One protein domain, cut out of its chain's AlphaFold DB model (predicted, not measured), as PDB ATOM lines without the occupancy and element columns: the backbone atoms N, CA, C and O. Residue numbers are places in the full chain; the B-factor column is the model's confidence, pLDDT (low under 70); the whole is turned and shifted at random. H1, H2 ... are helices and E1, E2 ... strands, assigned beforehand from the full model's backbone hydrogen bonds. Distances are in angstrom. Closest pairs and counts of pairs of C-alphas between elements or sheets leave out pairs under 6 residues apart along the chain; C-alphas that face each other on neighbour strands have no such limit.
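AT A GLANCE: This is residues 135 to 155 and 167 to 263 of the 448 residues of an uncharacterized protein of Halobacteriovorax marinus (UniProt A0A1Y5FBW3). Three longer helices, H1, H3 and H5, make a triangle: H3 and H5 run nearly side by side, and H1 stands steeply to H5. A small sheet of two parallel strands, E1 and E2, packs beside H3, and the short helices H2 and H4 complete the named parts. The 118 printed residues hold, in order, H1, E1, H2, H3, E2, H4 and H5, mostly helix. The whole is compact, with a radius of gyration of the C-alphas of 14.0 A and spans of 46 by 31 by 30 A.

IN THESE COORDINATES: Residues 135 to 155 hold no named element. H1 is residues 169 to 182, 20.1 A long, from C-alpha 169 at (44.003, 8.116, -36.548). E1 is residues 183 to 186 and H2 residues 192 to 195. H3 is residues 204 to 218, 20.7 A. E2 is residues 223 to 226 and H4 residues 231 to 234. H5 is residues 242 to 260, 26.6 A, ending at C-alpha 260 at (40.789, 7.138, -46.242).

HOW THE PARTS SIT: H3 is the hub. It touches H5 at a shallow tilt of 25 degrees, the same way; the closest C-alphas, of Leu 207 and Val 244, are 6.5 A apart. With residues 217 to 218 alone it touches H1, about perpendicular at 84 degrees; the closest C-alphas are those of Leu 182 and Ile 217, 6.0 A. H2 and H3 only just touch, with 3 pairs of C-alphas within 8 A, the closest those of Cys 193 and Tyr 206, 6.9 A. H1 touches H5 with residues 169 to 175 alone, opposite ways at a steep tilt of 69 degrees, only just short of about perpendicular; the closest C-alphas are those of Gly 171 and Trp 256, 3.7 A. E1, H2, H3 and E2 form a strand-helix-strand unit, two parallel neighbour strands with helices between, its crossover left-handed. N 184 and O 223, 2.9 A, are within hydrogen-bond range. H1 and H4 are close but not clearly touching; the closest C-alphas are those of Phe 179 and Leu 231, 7.1 A. In H1, H3 and H5 every O i to N i+4 pair is within hydrogen-bond range; H2 and H4 are too short for one.

THE WHOLE: The C-alphas farthest apart, of Lys 197 and Phe 263, are 47.5 A apart. Residues 156 to 166 are not printed, with 11.6 A between C-alphas 155 and 167. No link between named elements is long. Mean pLDDT of the printed part is 83.0; residues 135 to 142, 152 to 155, 167 and 237 to 240 are under 70.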
ATOM      1  N   ASP A 135      24.330  -1.786 -18.448       51.72
ATOM      2  CA  ASP A 135      25.471  -2.674 -18.216       51.72
ATOM      3  C   ASP A 135      26.780  -2.094 -18.754       51.72
ATOM      4  O   ASP A 135      27.867  -2.571 -18.428       51.72
ATOM      5  N   ASN A 136      26.661  -1.047 -19.566       50.81
ATOM      6  CA  ASN A 136      27.757  -0.297 -20.138       50.81
ATOM      7  C   ASN A 136      27.986   1.019 -19.380       50.81
ATOM      8  O   ASN A 136      28.534   1.974 -19.918       50.81
ATOM      9  N   THR A 137      27.600   1.076 -18.100       39.38
ATOM     10  CA  THR A 137      27.893   2.186 -17.168       39.38
ATOM     11  C   THR A 137      29.396   2.467 -17.003       39.38
ATOM     12  O   THR A 137      29.777   3.503 -16.459       39.38
ATOM     13  N   SER A 138      30.269   1.596 -17.526       40.66
ATOM     14  CA  SER A 138      31.710   1.826 -17.697       40.66
ATOM     15  C   SER A 138      32.064   2.712 -18.902       40.66
ATOM     16  O   SER A 138      33.185   3.225 -18.985       40.66
ATOM     17  N   MET A 139      31.126   2.971 -19.815       53.38
ATOM     18  CA  MET A 139      31.321   3.815 -20.990       53.38
ATOM     19  C   MET A 139      30.995   5.269 -20.745       53.38
ATOM     20  O   MET A 139      30.315   5.950 -21.507       53.38
ATOM     21  N   ASN A 140      31.658   5.814 -19.733       61.75
ATOM     22  CA  ASN A 140      32.096   7.182 -19.891       61.75
ATOM     23  C   ASN A 140      33.067   7.206 -21.085       61.75
ATOM     24  O   ASN A 140      34.241   6.880 -20.941       61.75
ATOM     25  N   THR A 141      32.588   7.547 -22.284       62.34
ATOM     26  CA  THR A 141      33.373   7.601 -23.540       62.34
ATOM     27  C   THR A 141      34.589   8.534 -23.465       62.34
ATOM     28  O   THR A 141      35.452   8.522 -24.345       62.34
ATOM     29  N   ASN A 142      34.663   9.318 -22.389       62.84
ATOM     30  CA  ASN A 142      35.777  10.166 -21.991       62.84
ATOM     31  C   ASN A 142      36.893   9.446 -21.221       62.84
ATOM     32  O   ASN A 142      37.983   9.995 -21.073       62.84
ATOM     33  N   MET A 143      36.624   8.262 -20.673       71.12
ATOM     34  CA  MET A 143      37.594   7.498 -19.902       71.12
ATOM     35  C   MET A 143      38.590   6.808 -20.819       71.12
ATOM     36  O   MET A 143      38.241   6.190 -21.824       71.12
ATOM     37  N   ASP A 144      39.848   6.856 -20.401       73.00
ATOM     38  CA  ASP A 144      40.961   6.213 -21.089       73.00
ATOM     39  C   ASP A 144      40.806   4.684 -21.194       73.00
ATOM     40  O   ASP A 144      41.323   4.064 -22.116       73.00
ATOM     41  N   SER A 145      40.035   4.071 -20.288       78.44
ATOM     42  CA  SER A 145      39.674   2.650 -20.339       78.44
ATOM     43  C   SER A 145      38.885   2.257 -21.594       78.44
ATOM     44  O   SER A 145      38.897   1.091 -21.976       78.44
ATOM     45  N   ASN A 146      38.227   3.212 -22.256       81.12
ATOM     46  CA  ASN A 146      37.402   2.984 -23.447       81.12
ATOM     47  C   ASN A 146      38.154   3.297 -24.751       81.12
ATOM     48  O   ASN A 146      37.540   3.649 -25.761       81.12
ATOM     49  N   SER A 147      39.486   3.264 -24.702       84.44
ATOM     50  CA  SER A 147      40.404   3.437 -25.831       84.44
ATOM     51  C   SER A 147      41.203   2.150 -26.040       84.44
ATOM     52  O   SER A 147      41.317   1.341 -25.119       84.44
ATOM     53  N   PHE A 148      41.811   1.970 -27.214       86.00
ATOM     54  CA  PHE A 148      42.776   0.887 -27.405       86.00
ATOM     55  C   PHE A 148      43.987   1.034 -26.464       86.00
ATOM     56  O   PHE A 148      44.467   2.136 -26.195       86.00
ATOM     57  N   GLY A 149      44.493  -0.094 -25.962       81.31
ATOM     58  CA  GLY A 149      45.666  -0.170 -25.094       81.31
ATOM     59  C   GLY A 149      46.987   0.070 -25.828       81.31
ATOM     60  O   GLY A 149      47.987   0.411 -25.192       81.31
ATOM     61  N   PHE A 150      46.999  -0.062 -27.157       77.94
ATOM     62  CA  PHE A 150      48.145   0.238 -28.015       77.94
ATOM     63  C   PHE A 150      48.023   1.619 -28.677       77.94
ATOM     64  O   PHE A 150      46.929   2.108 -28.946       77.94
ATOM     65  N   ARG A 151      49.170   2.258 -28.938       71.75
ATOM     66  CA  ARG A 151      49.237   3.620 -29.489       71.75
ATOM     67  C   ARG A 151      49.296   3.643 -31.008       71.75
ATOM     68  O   ARG A 151      49.920   2.791 -31.634       71.75
ATOM     69  N   ASN A 152      48.769   4.728 -31.561       69.06
ATOM     70  CA  ASN A 152      49.071   5.201 -32.904       69.06
ATOM     71  C   ASN A 152      50.339   6.084 -32.884       69.06
ATOM     72  O   ASN A 152      50.258   7.297 -33.065       69.06
ATOM     73  N   SER A 153      51.508   5.507 -32.579       59.75
ATOM     74  CA  SER A 153      52.782   6.246 -32.540       59.75
ATOM     75  C   SER A 153      53.848   5.581 -33.406       59.75
ATOM     76  O   SER A 153      54.001   4.362 -33.367       59.75
ATOM     77  N   GLY A 154      54.613   6.392 -34.144       49.91
ATOM     78  CA  GLY A 154      55.682   5.933 -35.043       49.91
ATOM     79  C   GLY A 154      56.972   5.478 -34.348       49.91
ATOM     80  O   GLY A 154      57.798   4.822 -34.974       49.91
ATOM     81  N   SER A 155      57.160   5.778 -33.060       43.88
ATOM     82  CA  SER A 155      58.356   5.373 -32.317       43.88
ATOM     83  C   SER A 155      58.177   3.991 -31.675       43.88
ATOM     84  O   SER A 155      57.468   3.856 -30.679       43.88
ATOM     85  N   GLY A 167      49.921   6.754 -38.040       63.69
ATOM     86  CA  GLY A 167      49.160   7.547 -39.011       63.69
ATOM     87  C   GLY A 167      47.697   7.124 -39.209       63.69
ATOM     88  O   GLY A 167      46.954   7.829 -39.888       63.69
ATOM     89  N   TYR A 168      47.221   6.047 -38.574       75.56
ATOM     90  CA  TYR A 168      45.849   5.536 -38.729       75.56
ATOM     91  C   TYR A 168      44.858   6.118 -37.715       75.56
ATOM     92  O   TYR A 168      44.056   5.396 -37.121       75.56
ATOM     93  N   CYS A 169      44.881   7.440 -37.517       84.19
ATOM     94  CA  CYS A 169      44.003   8.116 -36.548       84.19
ATOM     95  C   CYS A 169      42.519   7.832 -36.822       84.19
ATOM     96  O   CYS A 169      41.751   7.576 -35.897       84.19
ATOM     97  N   TRP A 170      42.141   7.783 -38.102       86.25
ATOM     98  CA  TRP A 170      40.781   7.449 -38.518       86.25
ATOM     99  C   TRP A 170      40.408   6.003 -38.183       86.25
ATOM    100  O   TRP A 170      39.351   5.767 -37.610       86.25
ATOM    101  N   GLY A 171      41.289   5.039 -38.464       88.50
ATOM    102  CA  GLY A 171      41.043   3.633 -38.131       88.50
ATOM    103  C   GLY A 171      40.876   3.420 -36.629       88.50
ATOM    104  O   GLY A 171      39.945   2.748 -36.194       88.50
ATOM    105  N   HIS A 172      41.726   4.070 -35.828       88.31
ATOM    106  CA  HIS A 172      41.628   4.052 -34.367       88.31
ATOM    107  C   HIS A 172      40.305   4.637 -33.877       88.31
ATOM    108  O   HIS A 172      39.652   4.037 -33.026       88.31
ATOM    109  N   ALA A 173      39.902   5.797 -34.398       89.06
ATOM    110  CA  ALA A 173      38.631   6.428 -34.056       89.06
ATOM    111  C   ALA A 173      37.438   5.534 -34.433       89.06
ATOM    112  O   ALA A 173      36.583   5.277 -33.586       89.06
ATOM    113  N   SER A 174      37.425   5.002 -35.659       90.31
ATOM    114  CA  SER A 174      36.345   4.157 -36.179       90.31
ATOM    115  C   SER A 174      36.177   2.874 -35.372       90.31
ATOM    116  O   SER A 174      35.104   2.624 -34.819       90.31
ATOM    117  N   ALA A 175      37.256   2.101 -35.219       91.44
ATOM    118  CA  ALA A 175      37.213   0.856 -34.468       91.44
ATOM    119  C   ALA A 175      36.850   1.105 -32.996       91.44
ATOM    120  O   ALA A 175      35.984   0.421 -32.459       91.44
ATOM    121  N   THR A 176      37.408   2.142 -32.358       90.25
ATOM    122  CA  THR A 176      37.068   2.475 -30.963       90.25
ATOM    123  C   THR A 176      35.577   2.768 -30.800       90.25
ATOM    124  O   THR A 176      34.962   2.279 -29.856       90.25
ATOM    125  N   THR A 177      34.969   3.534 -31.714       88.31
ATOM    126  CA  THR A 177      33.527   3.815 -31.661       88.31
ATOM    127  C   THR A 177      32.695   2.538 -31.811       88.31
ATOM    128  O   THR A 177      31.721   2.376 -31.077       88.31
ATOM    129  N   LYS A 178      33.078   1.613 -32.704       90.56
ATOM    130  CA  LYS A 178      32.383   0.323 -32.868       90.56
ATOM    131  C   LYS A 178      32.489  -0.541 -31.610       90.56
ATOM    132  O   LYS A 178      31.463  -0.983 -31.102       90.56
ATOM    133  N   PHE A 179      33.690  -0.701 -31.051       91.06
ATOM    134  CA  PHE A 179      33.882  -1.424 -29.789       91.06
ATOM    135  C   PHE A 179      33.084  -0.801 -28.648       91.06
ATOM    136  O   PHE A 179      32.417  -1.522 -27.915       91.06
ATOM    137  N   ASN A 180      33.085   0.527 -28.529       85.94
ATOM    138  CA  ASN A 180      32.324   1.185 -27.477       85.94
ATOM    139  C   ASN A 180      30.807   0.939 -27.626       85.94
ATOM    140  O   ASN A 180      30.084   0.738 -26.661       85.94
ATOM    141  N   ARG A 181      30.276   0.876 -28.840       84.19
ATOM    142  CA  ARG A 181      28.830   0.663 -28.993       84.19
ATOM    143  C   ARG A 181      28.404  -0.795 -28.867       84.19
ATOM    144  O   ARG A 181      27.301  -1.060 -28.411       84.19
ATOM    145  N   LEU A 182      29.248  -1.727 -29.301       87.19
ATOM    146  CA  LEU A 182      28.825  -3.099 -29.595       87.19
ATOM    147  C   LEU A 182      29.440  -4.151 -28.675       87.19
ATOM    148  O   LEU A 182      28.922  -5.266 -28.601       87.19
ATOM    149  N   ALA A 183      30.531  -3.829 -27.978       89.44
ATOM    150  CA  ALA A 183      31.174  -4.764 -27.068       89.44
ATOM    151  C   ALA A 183      30.560  -4.689 -25.663       89.44
ATOM    152  O   ALA A 183      30.582  -3.644 -25.013       89.44
ATOM    153  N   LYS A 184      30.088  -5.832 -25.155       88.38
ATOM    154  CA  LYS A 184      29.667  -6.011 -23.758       88.38
ATOM    155  C   LYS A 184      30.781  -6.713 -22.977       88.38
ATOM    156  O   LYS A 184      30.931  -7.929 -23.065       88.38
ATOM    157  N   PHE A 185      31.576  -5.965 -22.219       88.12
ATOM    158  CA  PHE A 185      32.703  -6.514 -21.453       88.12
ATOM    159  C   PHE A 185      32.238  -7.210 -20.159       88.12
ATOM    160  O   PHE A 185      31.520  -6.617 -19.351       88.12
ATOM    161  N   ARG A 186      32.646  -8.472 -19.949       90.12
ATOM    162  CA  ARG A 186      32.252  -9.310 -18.799       90.12
ATOM    163  C   ARG A 186      33.488  -9.837 -18.059       90.12
ATOM    164  O   ARG A 186      33.930 -10.953 -18.319       90.12
ATOM    165  N   PRO A 187      34.056  -9.076 -17.106       88.62
ATOM    166  CA  PRO A 187      35.351  -9.410 -16.505       88.62
ATOM    167  C   PRO A 187      35.355 -10.686 -15.660       88.62
ATOM    168  O   PRO A 187      36.404 -11.291 -15.481       88.62
ATOM    169  N   ASN A 188      34.192 -11.095 -15.150       89.00
ATOM    170  CA  ASN A 188      34.042 -12.290 -14.316       89.00
ATOM    171  C   ASN A 188      33.557 -13.513 -15.113       89.00
ATOM    172  O   ASN A 188      33.264 -14.549 -14.523       89.00
ATOM    173  N   GLU A 189      33.414 -13.384 -16.432       90.75
ATOM    174  CA  GLU A 189      33.015 -14.475 -17.314       90.75
ATOM    175  C   GLU A 189      34.248 -15.061 -18.002       90.75
ATOM    176  O   GLU A 189      35.098 -14.327 -18.499       90.75
ATOM    177  N   GLU A 190      34.360 -16.386 -18.027       91.88
ATOM    178  CA  GLU A 190      35.429 -17.066 -18.756       91.88
ATOM    179  C   GLU A 190      35.080 -17.216 -20.238       91.88
ATOM    180  O   GLU A 190      33.921 -17.413 -20.607       91.88
ATOM    181  N   VAL A 191      36.106 -17.204 -21.092       91.44
ATOM    182  CA  VAL A 191      35.953 -17.515 -22.517       91.44
ATOM    183  C   VAL A 191      35.305 -18.902 -22.673       91.44
ATOM    184  O   VAL A 191      35.802 -19.860 -22.073       91.44
ATOM    185  N   PRO A 192      34.235 -19.060 -23.480       92.56
ATOM    186  CA  PRO A 192      33.474 -20.306 -23.569       92.56
ATOM    187  C   PRO A 192      34.314 -21.560 -23.835       92.56
ATOM    188  O   PRO A 192      34.073 -22.592 -23.203       92.56
ATOM    189  N   CYS A 193      35.308 -21.488 -24.729       90.88
ATOM    190  CA  CYS A 193      36.176 -22.632 -25.021       90.88
ATOM    191  C   CYS A 193      37.134 -22.959 -23.857       90.88
ATOM    192  O   CYS A 193      37.394 -24.133 -23.588       90.88
ATOM    193  N   ILE A 194      37.574 -21.953 -23.089       90.88
ATOM    194  CA  ILE A 194      38.385 -22.154 -21.876       90.88
ATOM    195  C   ILE A 194      37.531 -22.805 -20.783       90.88
ATOM    196  O   ILE A 194      37.937 -23.813 -20.206       90.88
ATOM    197  N   LYS A 195      36.312 -22.298 -20.555       92.44
ATOM    198  CA  LYS A 195      35.361 -22.843 -19.571       92.44
ATOM    199  C   LYS A 195      35.040 -24.316 -19.836       92.44
ATOM    200  O   LYS A 195      34.961 -25.124 -18.912       92.44
ATOM    201  N   LYS A 196      34.868 -24.681 -21.112       93.69
ATOM    202  CA  LYS A 196      34.642 -26.067 -21.561       93.69
ATOM    203  C   LYS A 196      35.915 -26.921 -21.570       93.69
ATOM    204  O   LYS A 196      35.825 -28.113 -21.849       93.69
ATOM    205  N   LYS A 197      37.078 -26.335 -21.261       94.00
ATOM    206  CA  LYS A 197      38.406 -26.960 -21.348       94.00
ATOM    207  C   LYS A 197      38.720 -27.513 -22.745       94.00
ATOM    208  O   LYS A 197      39.476 -28.473 -22.859       94.00
ATOM    209  N   SER A 198      38.129 -26.925 -23.788       93.44
ATOM    210  CA  SER A 198      38.351 -27.313 -25.183       93.44
ATOM    211  C   SER A 198      39.482 -26.524 -25.847       93.44
ATOM    212  O   SER A 198      40.034 -26.999 -26.823       93.44
ATOM    213  N   CYS A 199      39.855 -25.362 -25.302       92.75
ATOM    214  CA  CYS A 199      40.989 -24.547 -25.751       92.75
ATOM    215  C   CYS A 199      41.794 -24.040 -24.537       92.75
ATOM    216  O   CYS A 199      41.277 -24.007 -23.411       92.75
ATOM    217  N   LYS A 200      43.031 -23.573 -24.748       91.19
ATOM    218  CA  LYS A 200      43.750 -22.712 -23.792       91.19
ATOM    219  C   LYS A 200      43.987 -21.332 -24.397       91.19
ATOM    220  O   LYS A 200      43.952 -21.145 -25.609       91.19
ATOM    221  N   ARG A 201      44.235 -20.337 -23.538       87.88
ATOM    222  CA  ARG A 201      44.563 -18.975 -23.984       87.88
ATOM    223  C   ARG A 201      45.816 -19.008 -24.865       87.88
ATOM    224  O   ARG A 201      46.864 -19.449 -24.407       87.88
ATOM    225  N   GLY A 202      45.689 -18.484 -26.082       85.62
ATOM    226  CA  GLY A 202      46.758 -18.439 -27.081       85.62
ATOM    227  C   GLY A 202      46.794 -19.625 -28.051       85.62
ATOM    228  O   GLY A 202      47.525 -19.536 -29.031       85.62
ATOM    229  N   ASP A 203      46.005 -20.680 -27.820       90.75
ATOM    230  CA  ASP A 203      45.828 -21.764 -28.797       90.75
ATOM    231  C   ASP A 203      44.953 -21.296 -29.976       90.75
ATOM    232  O   ASP A 203      44.215 -20.317 -29.856       90.75
ATOM    233  N   GLU A 204      45.001 -22.018 -31.097       92.38
ATOM    234  CA  GLU A 204      44.302 -21.674 -32.347       92.38
ATOM    235  C   GLU A 204      42.797 -21.434 -32.145       92.38
ATOM    236  O   GLU A 204      42.327 -20.342 -32.440       92.38
ATOM    237  N   ASP A 205      42.075 -22.360 -31.505       92.25
ATOM    238  CA  ASP A 205      40.639 -22.211 -31.209       92.25
ATOM    239  C   ASP A 205      40.312 -20.965 -30.362       92.25
ATOM    240  O   ASP A 205      39.246 -20.359 -30.487       92.25
ATOM    241  N   TYR A 206      41.213 -20.577 -29.450       93.00
ATOM    242  CA  TYR A 206      41.040 -19.356 -28.658       93.00
ATOM    243  C   TYR A 206      41.242 -18.114 -29.526       93.00
ATOM    244  O   TYR A 206      40.518 -17.130 -29.366       93.00
ATOM    245  N   LEU A 207      42.250 -18.143 -30.402       92.19
ATOM    246  CA  LEU A 207      42.543 -17.051 -31.319       92.19
ATOM    247  C   LEU A 207      41.392 -16.861 -32.304       92.19
ATOM    248  O   LEU A 207      40.885 -15.749 -32.388       92.19
ATOM    249  N   GLU A 208      40.917 -17.934 -32.936       94.25
ATOM    250  CA  GLU A 208      39.767 -17.921 -33.848       94.25
ATOM    251  C   GLU A 208      38.524 -17.345 -33.159       94.25
ATOM    252  O   GLU A 208      37.913 -16.404 -33.657       94.25
ATOM    253  N   TYR A 209      38.219 -17.795 -31.935       94.81
ATOM    254  CA  TYR A 209      37.116 -17.235 -31.152       94.81
ATOM    255  C   TYR A 209      37.250 -15.718 -30.918       94.81
ATOM    256  O   TYR A 209      36.257 -14.984 -30.955       94.81
ATOM    257  N   MET A 210      38.463 -15.232 -30.639       94.94
ATOM    258  CA  MET A 210      38.714 -13.803 -30.434       94.94
ATOM    259  C   MET A 210      38.659 -13.006 -31.740       94.94
ATOM    260  O   MET A 210      38.147 -11.887 -31.732       94.94
ATOM    261  N   GLU A 211      39.157 -13.558 -32.845       94.88
ATOM    262  CA  GLU A 211      39.066 -12.951 -34.177       94.88
ATOM    263  C   GLU A 211      37.604 -12.821 -34.615       94.88
ATOM    264  O   GLU A 211      37.186 -11.726 -34.985       94.88
ATOM    265  N   ASP A 212      36.788 -13.860 -34.416       96.19
ATOM    266  CA  ASP A 212      35.344 -13.839 -34.676       96.19
ATOM    267  C   ASP A 212      34.611 -12.763 -33.868       96.19
ATOM    268  O   ASP A 212      33.700 -12.100 -34.370       96.19
ATOM    269  N   LEU A 213      34.980 -12.583 -32.592       95.62
ATOM    270  CA  LEU A 213      34.422 -11.514 -31.759       95.62
ATOM    271  C   LEU A 213      34.741 -10.136 -32.339       95.62
ATOM    272  O   LEU A 213      33.863  -9.272 -32.393       95.62
ATOM    273  N   ILE A 214      35.997  -9.931 -32.742       95.88
ATOM    274  CA  ILE A 214      36.460  -8.678 -33.336       95.88
ATOM    275  C   ILE A 214      35.710  -8.441 -34.646       95.88
ATOM    276  O   ILE A 214      35.104  -7.384 -34.805       95.88
ATOM    277  N   ASP A 215      35.688  -9.418 -35.546       96.12
ATOM    278  CA  ASP A 215      35.054  -9.304 -36.856       96.12
ATOM    279  C   ASP A 215      33.569  -8.995 -36.758       96.12
ATOM    280  O   ASP A 215      33.081  -8.113 -37.467       96.12
ATOM    281  N   ASP A 216      32.842  -9.652 -35.860       95.00
ATOM    282  CA  ASP A 216      31.428  -9.358 -35.677       95.00
ATOM    283  C   ASP A 216      31.206  -7.914 -35.210       95.00
ATOM    284  O   ASP A 216      30.388  -7.208 -35.806       95.00
ATOM    285  N   ILE A 217      31.989  -7.420 -34.244       93.88
ATOM    286  CA  ILE A 217      31.909  -6.017 -33.798       93.88
ATOM    287  C   ILE A 217      32.228  -5.058 -34.949       93.88
ATOM    288  O   ILE A 217      31.520  -4.070 -35.167       93.88
ATOM    289  N   MET A 218      33.258  -5.353 -35.741       92.56
ATOM    290  CA  MET A 218      33.632  -4.524 -36.887       92.56
ATOM    291  C   MET A 218      32.582  -4.532 -38.000       92.56
ATOM    292  O   MET A 218      32.402  -3.516 -38.680       92.56
ATOM    293  N   ASN A 219      31.828  -5.626 -38.112       91.06
ATOM    294  CA  ASN A 219      30.669  -5.791 -38.985       91.06
ATOM    295  C   ASN A 219      29.351  -5.324 -38.337       91.06
ATOM    296  O   ASN A 219      28.265  -5.697 -38.781       91.06
ATOM    297  N   ASN A 220      29.437  -4.452 -37.328       87.06
ATOM    298  CA  ASN A 220      28.316  -3.830 -36.629       87.06
ATOM    299  C   ASN A 220      27.415  -4.799 -35.841       87.06
ATOM    300  O   ASN A 220      26.267  -4.454 -35.567       87.06
ATOM    301  N   LYS A 221      27.889  -5.990 -35.467       87.56
ATOM    302  CA  LYS A 221      27.129  -6.944 -34.650       87.56
ATOM    303  C   LYS A 221      27.555  -6.868 -33.179       87.56
ATOM    304  O   LYS A 221      28.754  -6.877 -32.892       87.56
ATOM    305  N   PRO A 222      26.607  -6.800 -32.233       88.62
ATOM    306  CA  PRO A 222      26.935  -6.785 -30.813       88.62
ATOM    307  C   PRO A 222      27.511  -8.124 -30.349       88.62
ATOM    308  O   PRO A 222      27.043  -9.188 -30.755       88.62
ATOM    309  N   ARG A 223      28.520  -8.082 -29.472       91.75
ATOM    310  CA  ARG A 223      29.154  -9.284 -28.908       91.75
ATOM    311  C   ARG A 223      29.519  -9.096 -27.438       91.75
ATOM    312  O   ARG A 223      29.919  -8.017 -27.003       91.75
ATOM    313  N   VAL A 224      29.432 -10.185 -26.678       90.06
ATOM    314  CA  VAL A 224      29.970 -10.275 -25.314       90.06
ATOM    315  C   VAL A 224      31.457 -10.611 -25.373       90.06
ATOM    316  O   VAL A 224      31.847 -11.584 -26.016       90.06
ATOM    317  N   ILE A 225      32.281  -9.825 -24.678       91.56
ATOM    318  CA  ILE A 225      33.722 -10.052 -24.536       91.56
ATOM    319  C   ILE A 225      34.009 -10.523 -23.097       91.56
ATOM    320  O   ILE A 225      34.059  -9.695 -22.178       91.56
ATOM    321  N   PRO A 226      34.188 -11.836 -22.876       91.75
ATOM    322  CA  PRO A 226      34.432 -12.404 -21.553       91.75
ATOM    323  C   PRO A 226      35.884 -12.202 -21.099       91.75
ATOM    324  O   PRO A 226      36.814 -12.262 -21.902       91.75
ATOM    325  N   GLY A 227      36.080 -11.993 -19.799       88.88
ATOM    326  CA  GLY A 227      37.387 -11.952 -19.139       88.88
ATOM    327  C   GLY A 227      38.082 -10.590 -19.147       88.88
ATOM    328  O   GLY A 227      39.214 -10.493 -18.683       88.88
ATOM    329  N   TYR A 228      37.423  -9.541 -19.645       89.88
ATOM    330  CA  TYR A 228      37.975  -8.184 -19.727       89.88
ATOM    331  C   TYR A 228      36.985  -7.161 -19.176       89.88
ATOM    332  O   TYR A 228      35.773  -7.346 -19.295       89.88
ATOM    333  N   LYS A 229      37.480  -6.069 -18.580       87.12
ATOM    334  CA  LYS A 229      36.633  -4.997 -18.024       87.12
ATOM    335  C   LYS A 229      36.270  -3.934 -19.053       87.12
ATOM    336  O   LYS A 229      35.272  -3.243 -18.875       87.12
ATOM    337  N   ASN A 230      37.122  -3.727 -20.054       87.62
ATOM    338  CA  ASN A 230      36.995  -2.649 -21.031       87.62
ATOM    339  C   ASN A 230      37.932  -2.855 -22.232       87.62
ATOM    340  O   ASN A 230      38.786  -3.746 -22.232       87.62
ATOM    341  N   LEU A 231      37.788  -1.982 -23.235       89.56
ATOM    342  CA  LEU A 231      38.567  -2.015 -24.471       89.56
ATOM    343  C   LEU A 231      40.071  -1.909 -24.219       89.56
ATOM    344  O   LEU A 231      40.842  -2.624 -24.857       89.56
ATOM    345  N   LYS A 232      40.499  -1.054 -23.283       87.00
ATOM    346  CA  LYS A 232      41.921  -0.857 -22.989       87.00
ATOM    347  C   LYS A 232      42.569  -2.142 -22.494       87.00
ATOM    348  O   LYS A 232      43.637  -2.494 -22.981       87.00
ATOM    349  N   GLU A 233      41.926  -2.840 -21.561       86.81
ATOM    350  CA  GLU A 233      42.392  -4.135 -21.052       86.81
ATOM    351  C   GLU A 233      42.395  -5.189 -22.168       86.81
ATOM    352  O   GLU A 233      43.432  -5.801 -22.426       86.81
ATOM    353  N   PHE A 234      41.282  -5.301 -22.907       90.12
ATOM    354  CA  PHE A 234      41.117  -6.236 -24.029       90.12
ATOM    355  C   PHE A 234      42.150  -6.063 -25.141       90.12
ATOM    356  O   PHE A 234      42.470  -7.023 -25.829       90.12
ATOM    357  N   SER A 235      42.688  -4.861 -25.318       88.88
ATOM    358  CA  SER A 235      43.663  -4.542 -26.363       88.88
ATOM    359  C   SER A 235      45.047  -4.201 -25.811       88.88
ATOM    360  O   SER A 235      45.848  -3.539 -26.476       88.88
ATOM    361  N   SER A 236      45.353  -4.643 -24.590       82.94
ATOM    362  CA  SER A 236      46.671  -4.473 -23.983       82.94
ATOM    363  C   SER A 236      47.492  -5.765 -24.006       82.94
ATOM    364  O   SER A 236      46.970  -6.864 -23.837       82.94
ATOM    365  N   LYS A 237      48.819  -5.623 -24.152       67.81
ATOM    366  CA  LYS A 237      49.804  -6.730 -24.138       67.81
ATOM    367  C   LYS A 237      49.815  -7.563 -22.871       67.81
ATOM    368  O   LYS A 237      50.322  -8.674 -22.886       67.81
ATOM    369  N   ARG A 238      49.321  -7.018 -21.762       60.91
ATOM    370  CA  ARG A 238      49.355  -7.725 -20.484       60.91
ATOM    371  C   ARG A 238      48.393  -8.915 -20.470       60.91
ATOM    372  O   ARG A 238      48.703  -9.916 -19.837       60.91
ATOM    373  N   ASP A 239      47.278  -8.803 -21.190       58.62
ATOM    374  CA  ASP A 239      46.125  -9.690 -21.022       58.62
ATOM    375  C   ASP A 239      45.707 -10.400 -22.328       58.62
ATOM    376  O   ASP A 239      44.702 -11.116 -22.355       58.62
ATOM    377  N   GLN A 240      46.478 -10.234 -23.409       67.44
ATOM    378  CA  GLN A 240      46.249 -10.873 -24.707       67.44
ATOM    379  C   GLN A 240      47.485 -11.587 -25.238       67.44
ATOM    380  O   GLN A 240      48.614 -11.172 -24.995       67.44
ATOM    381  N   SER A 241      47.249 -12.625 -26.037       74.38
ATOM    382  CA  SER A 241      48.264 -13.179 -26.932       74.38
ATOM    383  C   SER A 241      48.606 -12.177 -28.035       74.38
ATOM    384  O   SER A 241      47.712 -11.504 -28.559       74.38
ATOM    385  N   ASP A 242      49.870 -12.145 -28.452       77.56
ATOM    386  CA  ASP A 242      50.361 -11.232 -29.491       77.56
ATOM    387  C   ASP A 242      49.545 -11.311 -30.792       77.56
ATOM    388  O   ASP A 242      49.282 -10.281 -31.408       77.56
ATOM    389  N   SER A 243      49.047 -12.496 -31.159       82.06
ATOM    390  CA  SER A 243      48.205 -12.706 -32.345       82.06
ATOM    391  C   SER A 243      46.901 -11.897 -32.324       82.06
ATOM    392  O   SER A 243      46.563 -11.270 -33.323       82.06
ATOM    393  N   VAL A 244      46.210 -11.806 -31.181       85.38
ATOM    394  CA  VAL A 244      44.968 -11.008 -31.060       85.38
ATOM    395  C   VAL A 244      45.271  -9.518 -31.216       85.38
ATOM    396  O   VAL A 244      44.516  -8.783 -31.848       85.38
ATOM    397  N   LEU A 245      46.403  -9.053 -30.681       84.75
ATOM    398  CA  LEU A 245      46.823  -7.659 -30.834       84.75
ATOM    399  C   LEU A 245      47.227  -7.329 -32.270       84.75
ATOM    400  O   LEU A 245      46.887  -6.254 -32.765       84.75
ATOM    401  N   LEU A 246      47.913  -8.253 -32.947       82.56
ATOM    402  CA  LEU A 246      48.213  -8.148 -34.372       82.56
ATOM    403  C   LEU A 246      46.922  -8.076 -35.192       82.56
ATOM    404  O   LEU A 246      46.806  -7.223 -36.075       82.56
ATOM    405  N   TYR A 247      45.930  -8.906 -34.862       88.31
ATOM    406  CA  TYR A 247      44.632  -8.892 -35.526       88.31
ATOM    407  C   TYR A 247      43.891  -7.568 -35.311       88.31
ATOM    408  O   TYR A 247      43.478  -6.929 -36.277       88.31
ATOM    409  N   LEU A 248      43.826  -7.067 -34.073       89.25
ATOM    410  CA  LEU A 248      43.275  -5.740 -33.774       89.25
ATOM    411  C   LEU A 248      43.994  -4.624 -34.546       89.25
ATOM    412  O   LEU A 248      43.347  -3.729 -35.090       89.25
ATOM    413  N   GLY A 249      45.326  -4.682 -34.639       85.62
ATOM    414  CA  GLY A 249      46.114  -3.740 -35.433       85.62
ATOM    415  C   GLY A 249      45.778  -3.804 -36.928       85.62
ATOM    416  O   GLY A 249      45.613  -2.763 -37.570       85.62
ATOM    417  N   LYS A 250      45.618  -5.012 -37.483       85.06
ATOM    418  CA  LYS A 250      45.180  -5.240 -38.869       85.06
ATOM    419  C   LYS A 250      43.778  -4.676 -39.102       85.06
ATOM    420  O   LYS A 250      43.566  -3.973 -40.086       85.06
ATOM    421  N   THR A 251      42.859  -4.906 -38.176       89.44
ATOM    422  CA  THR A 251      41.497  -4.371 -38.203       89.44
ATOM    423  C   THR A 251      41.477  -2.845 -38.206       89.44
ATOM    424  O   THR A 251      40.837  -2.236 -39.060       89.44
ATOM    425  N   VAL A 252      42.248  -2.206 -37.322       88.69
ATOM    426  CA  VAL A 252      42.411  -0.744 -37.303       88.69
ATOM    427  C   VAL A 252      42.990  -0.228 -38.625       88.69
ATOM    428  O   VAL A 252      42.536   0.792 -39.145       88.69
ATOM    429  N   SER A 253      43.973  -0.930 -39.194       83.38
ATOM    430  CA  SER A 253      44.544  -0.590 -40.503       83.38
ATOM    431  C   SER A 253      43.517  -0.685 -41.631       83.38
ATOM    432  O   SER A 253      43.523   0.172 -42.516       83.38
ATOM    433  N   ASN A 254      42.669  -1.712 -41.621       84.00
ATOM    434  CA  ASN A 254      41.632  -1.907 -42.632       84.00
ATOM    435  C   ASN A 254      40.575  -0.805 -42.537       84.00
ATOM    436  O   ASN A 254      40.282  -0.169 -43.543       84.00
ATOM    437  N   GLU A 255      40.109  -0.490 -41.326       87.12
ATOM    438  CA  GLU A 255      39.190   0.627 -41.096       87.12
ATOM    439  C   GLU A 255      39.767   1.946 -41.593       87.12
ATOM    440  O   GLU A 255      39.099   2.687 -42.307       87.12
ATOM    441  N   TRP A 256      41.026   2.248 -41.267       86.25
ATOM    442  CA  TRP A 256      41.661   3.450 -41.801       86.25
ATOM    443  C   TRP A 256      41.655   3.456 -43.330       86.25
ATOM    444  O   TRP A 256      41.336   4.482 -43.922       86.25
ATOM    445  N   SER A 257      41.991   2.329 -43.956       80.69
ATOM    446  CA  SER A 257      42.073   2.205 -45.409       80.69
ATOM    447  C   SER A 257      40.712   2.426 -46.070       80.69
ATOM    448  O   SER A 257      40.599   3.218 -47.008       80.69
ATOM    449  N   ASP A 258      39.661   1.809 -45.532       81.12
ATOM    450  CA  ASP A 258      38.291   1.964 -46.017       81.12
ATOM    451  C   ASP A 258      37.820   3.420 -45.899       81.12
ATOM    452  O   ASP A 258      37.255   3.980 -46.844       81.12
ATOM    453  N   GLN A 259      38.128   4.079 -44.776       82.62
ATOM    454  CA  GLN A 259      37.760   5.475 -44.551       82.62
ATOM    455  C   GLN A 259      38.574   6.454 -45.401       82.62
ATOM    456  O   GLN A 259      38.009   7.359 -46.021       82.62
ATOM    457  N   ALA A 260      39.893   6.279 -45.473       75.81
ATOM    458  CA  ALA A 260      40.789   7.138 -46.242       75.81
ATOM    459  C   ALA A 260      40.463   7.098 -47.742       75.81
ATOM    460  O   ALA A 260      40.551   8.123 -48.421       75.81
ATOM    461  N   MET A 261      40.030   5.936 -48.237       73.62
ATOM    462  CA  MET A 261      39.675   5.723 -49.640       73.62
ATOM    463  C   MET A 261      38.195   5.952 -49.950       73.62
ATOM    464  O   MET A 261      37.774   5.798 -51.097       73.62
ATOM    465  N   SER A 262      37.394   6.340 -48.960       76.12
ATOM    466  CA  SER A 262      36.025   6.793 -49.193       76.12
ATOM    467  C   SER A 262      35.996   8.105 -49.986       76.12
ATOM    468  O   SER A 262      36.967   8.865 -50.007       76.12
ATOM    469  N   PHE A 263      34.849   8.452 -50.581       74.25
ATOM    470  CA  PHE A 263      34.676   9.766 -51.214       74.25
ATOM    471  C   PHE A 263      34.924  10.930 -50.247       74.25
ATOM    472  O   PHE A 263      35.396  11.982 -50.673       74.25
TER     473      PHE A 263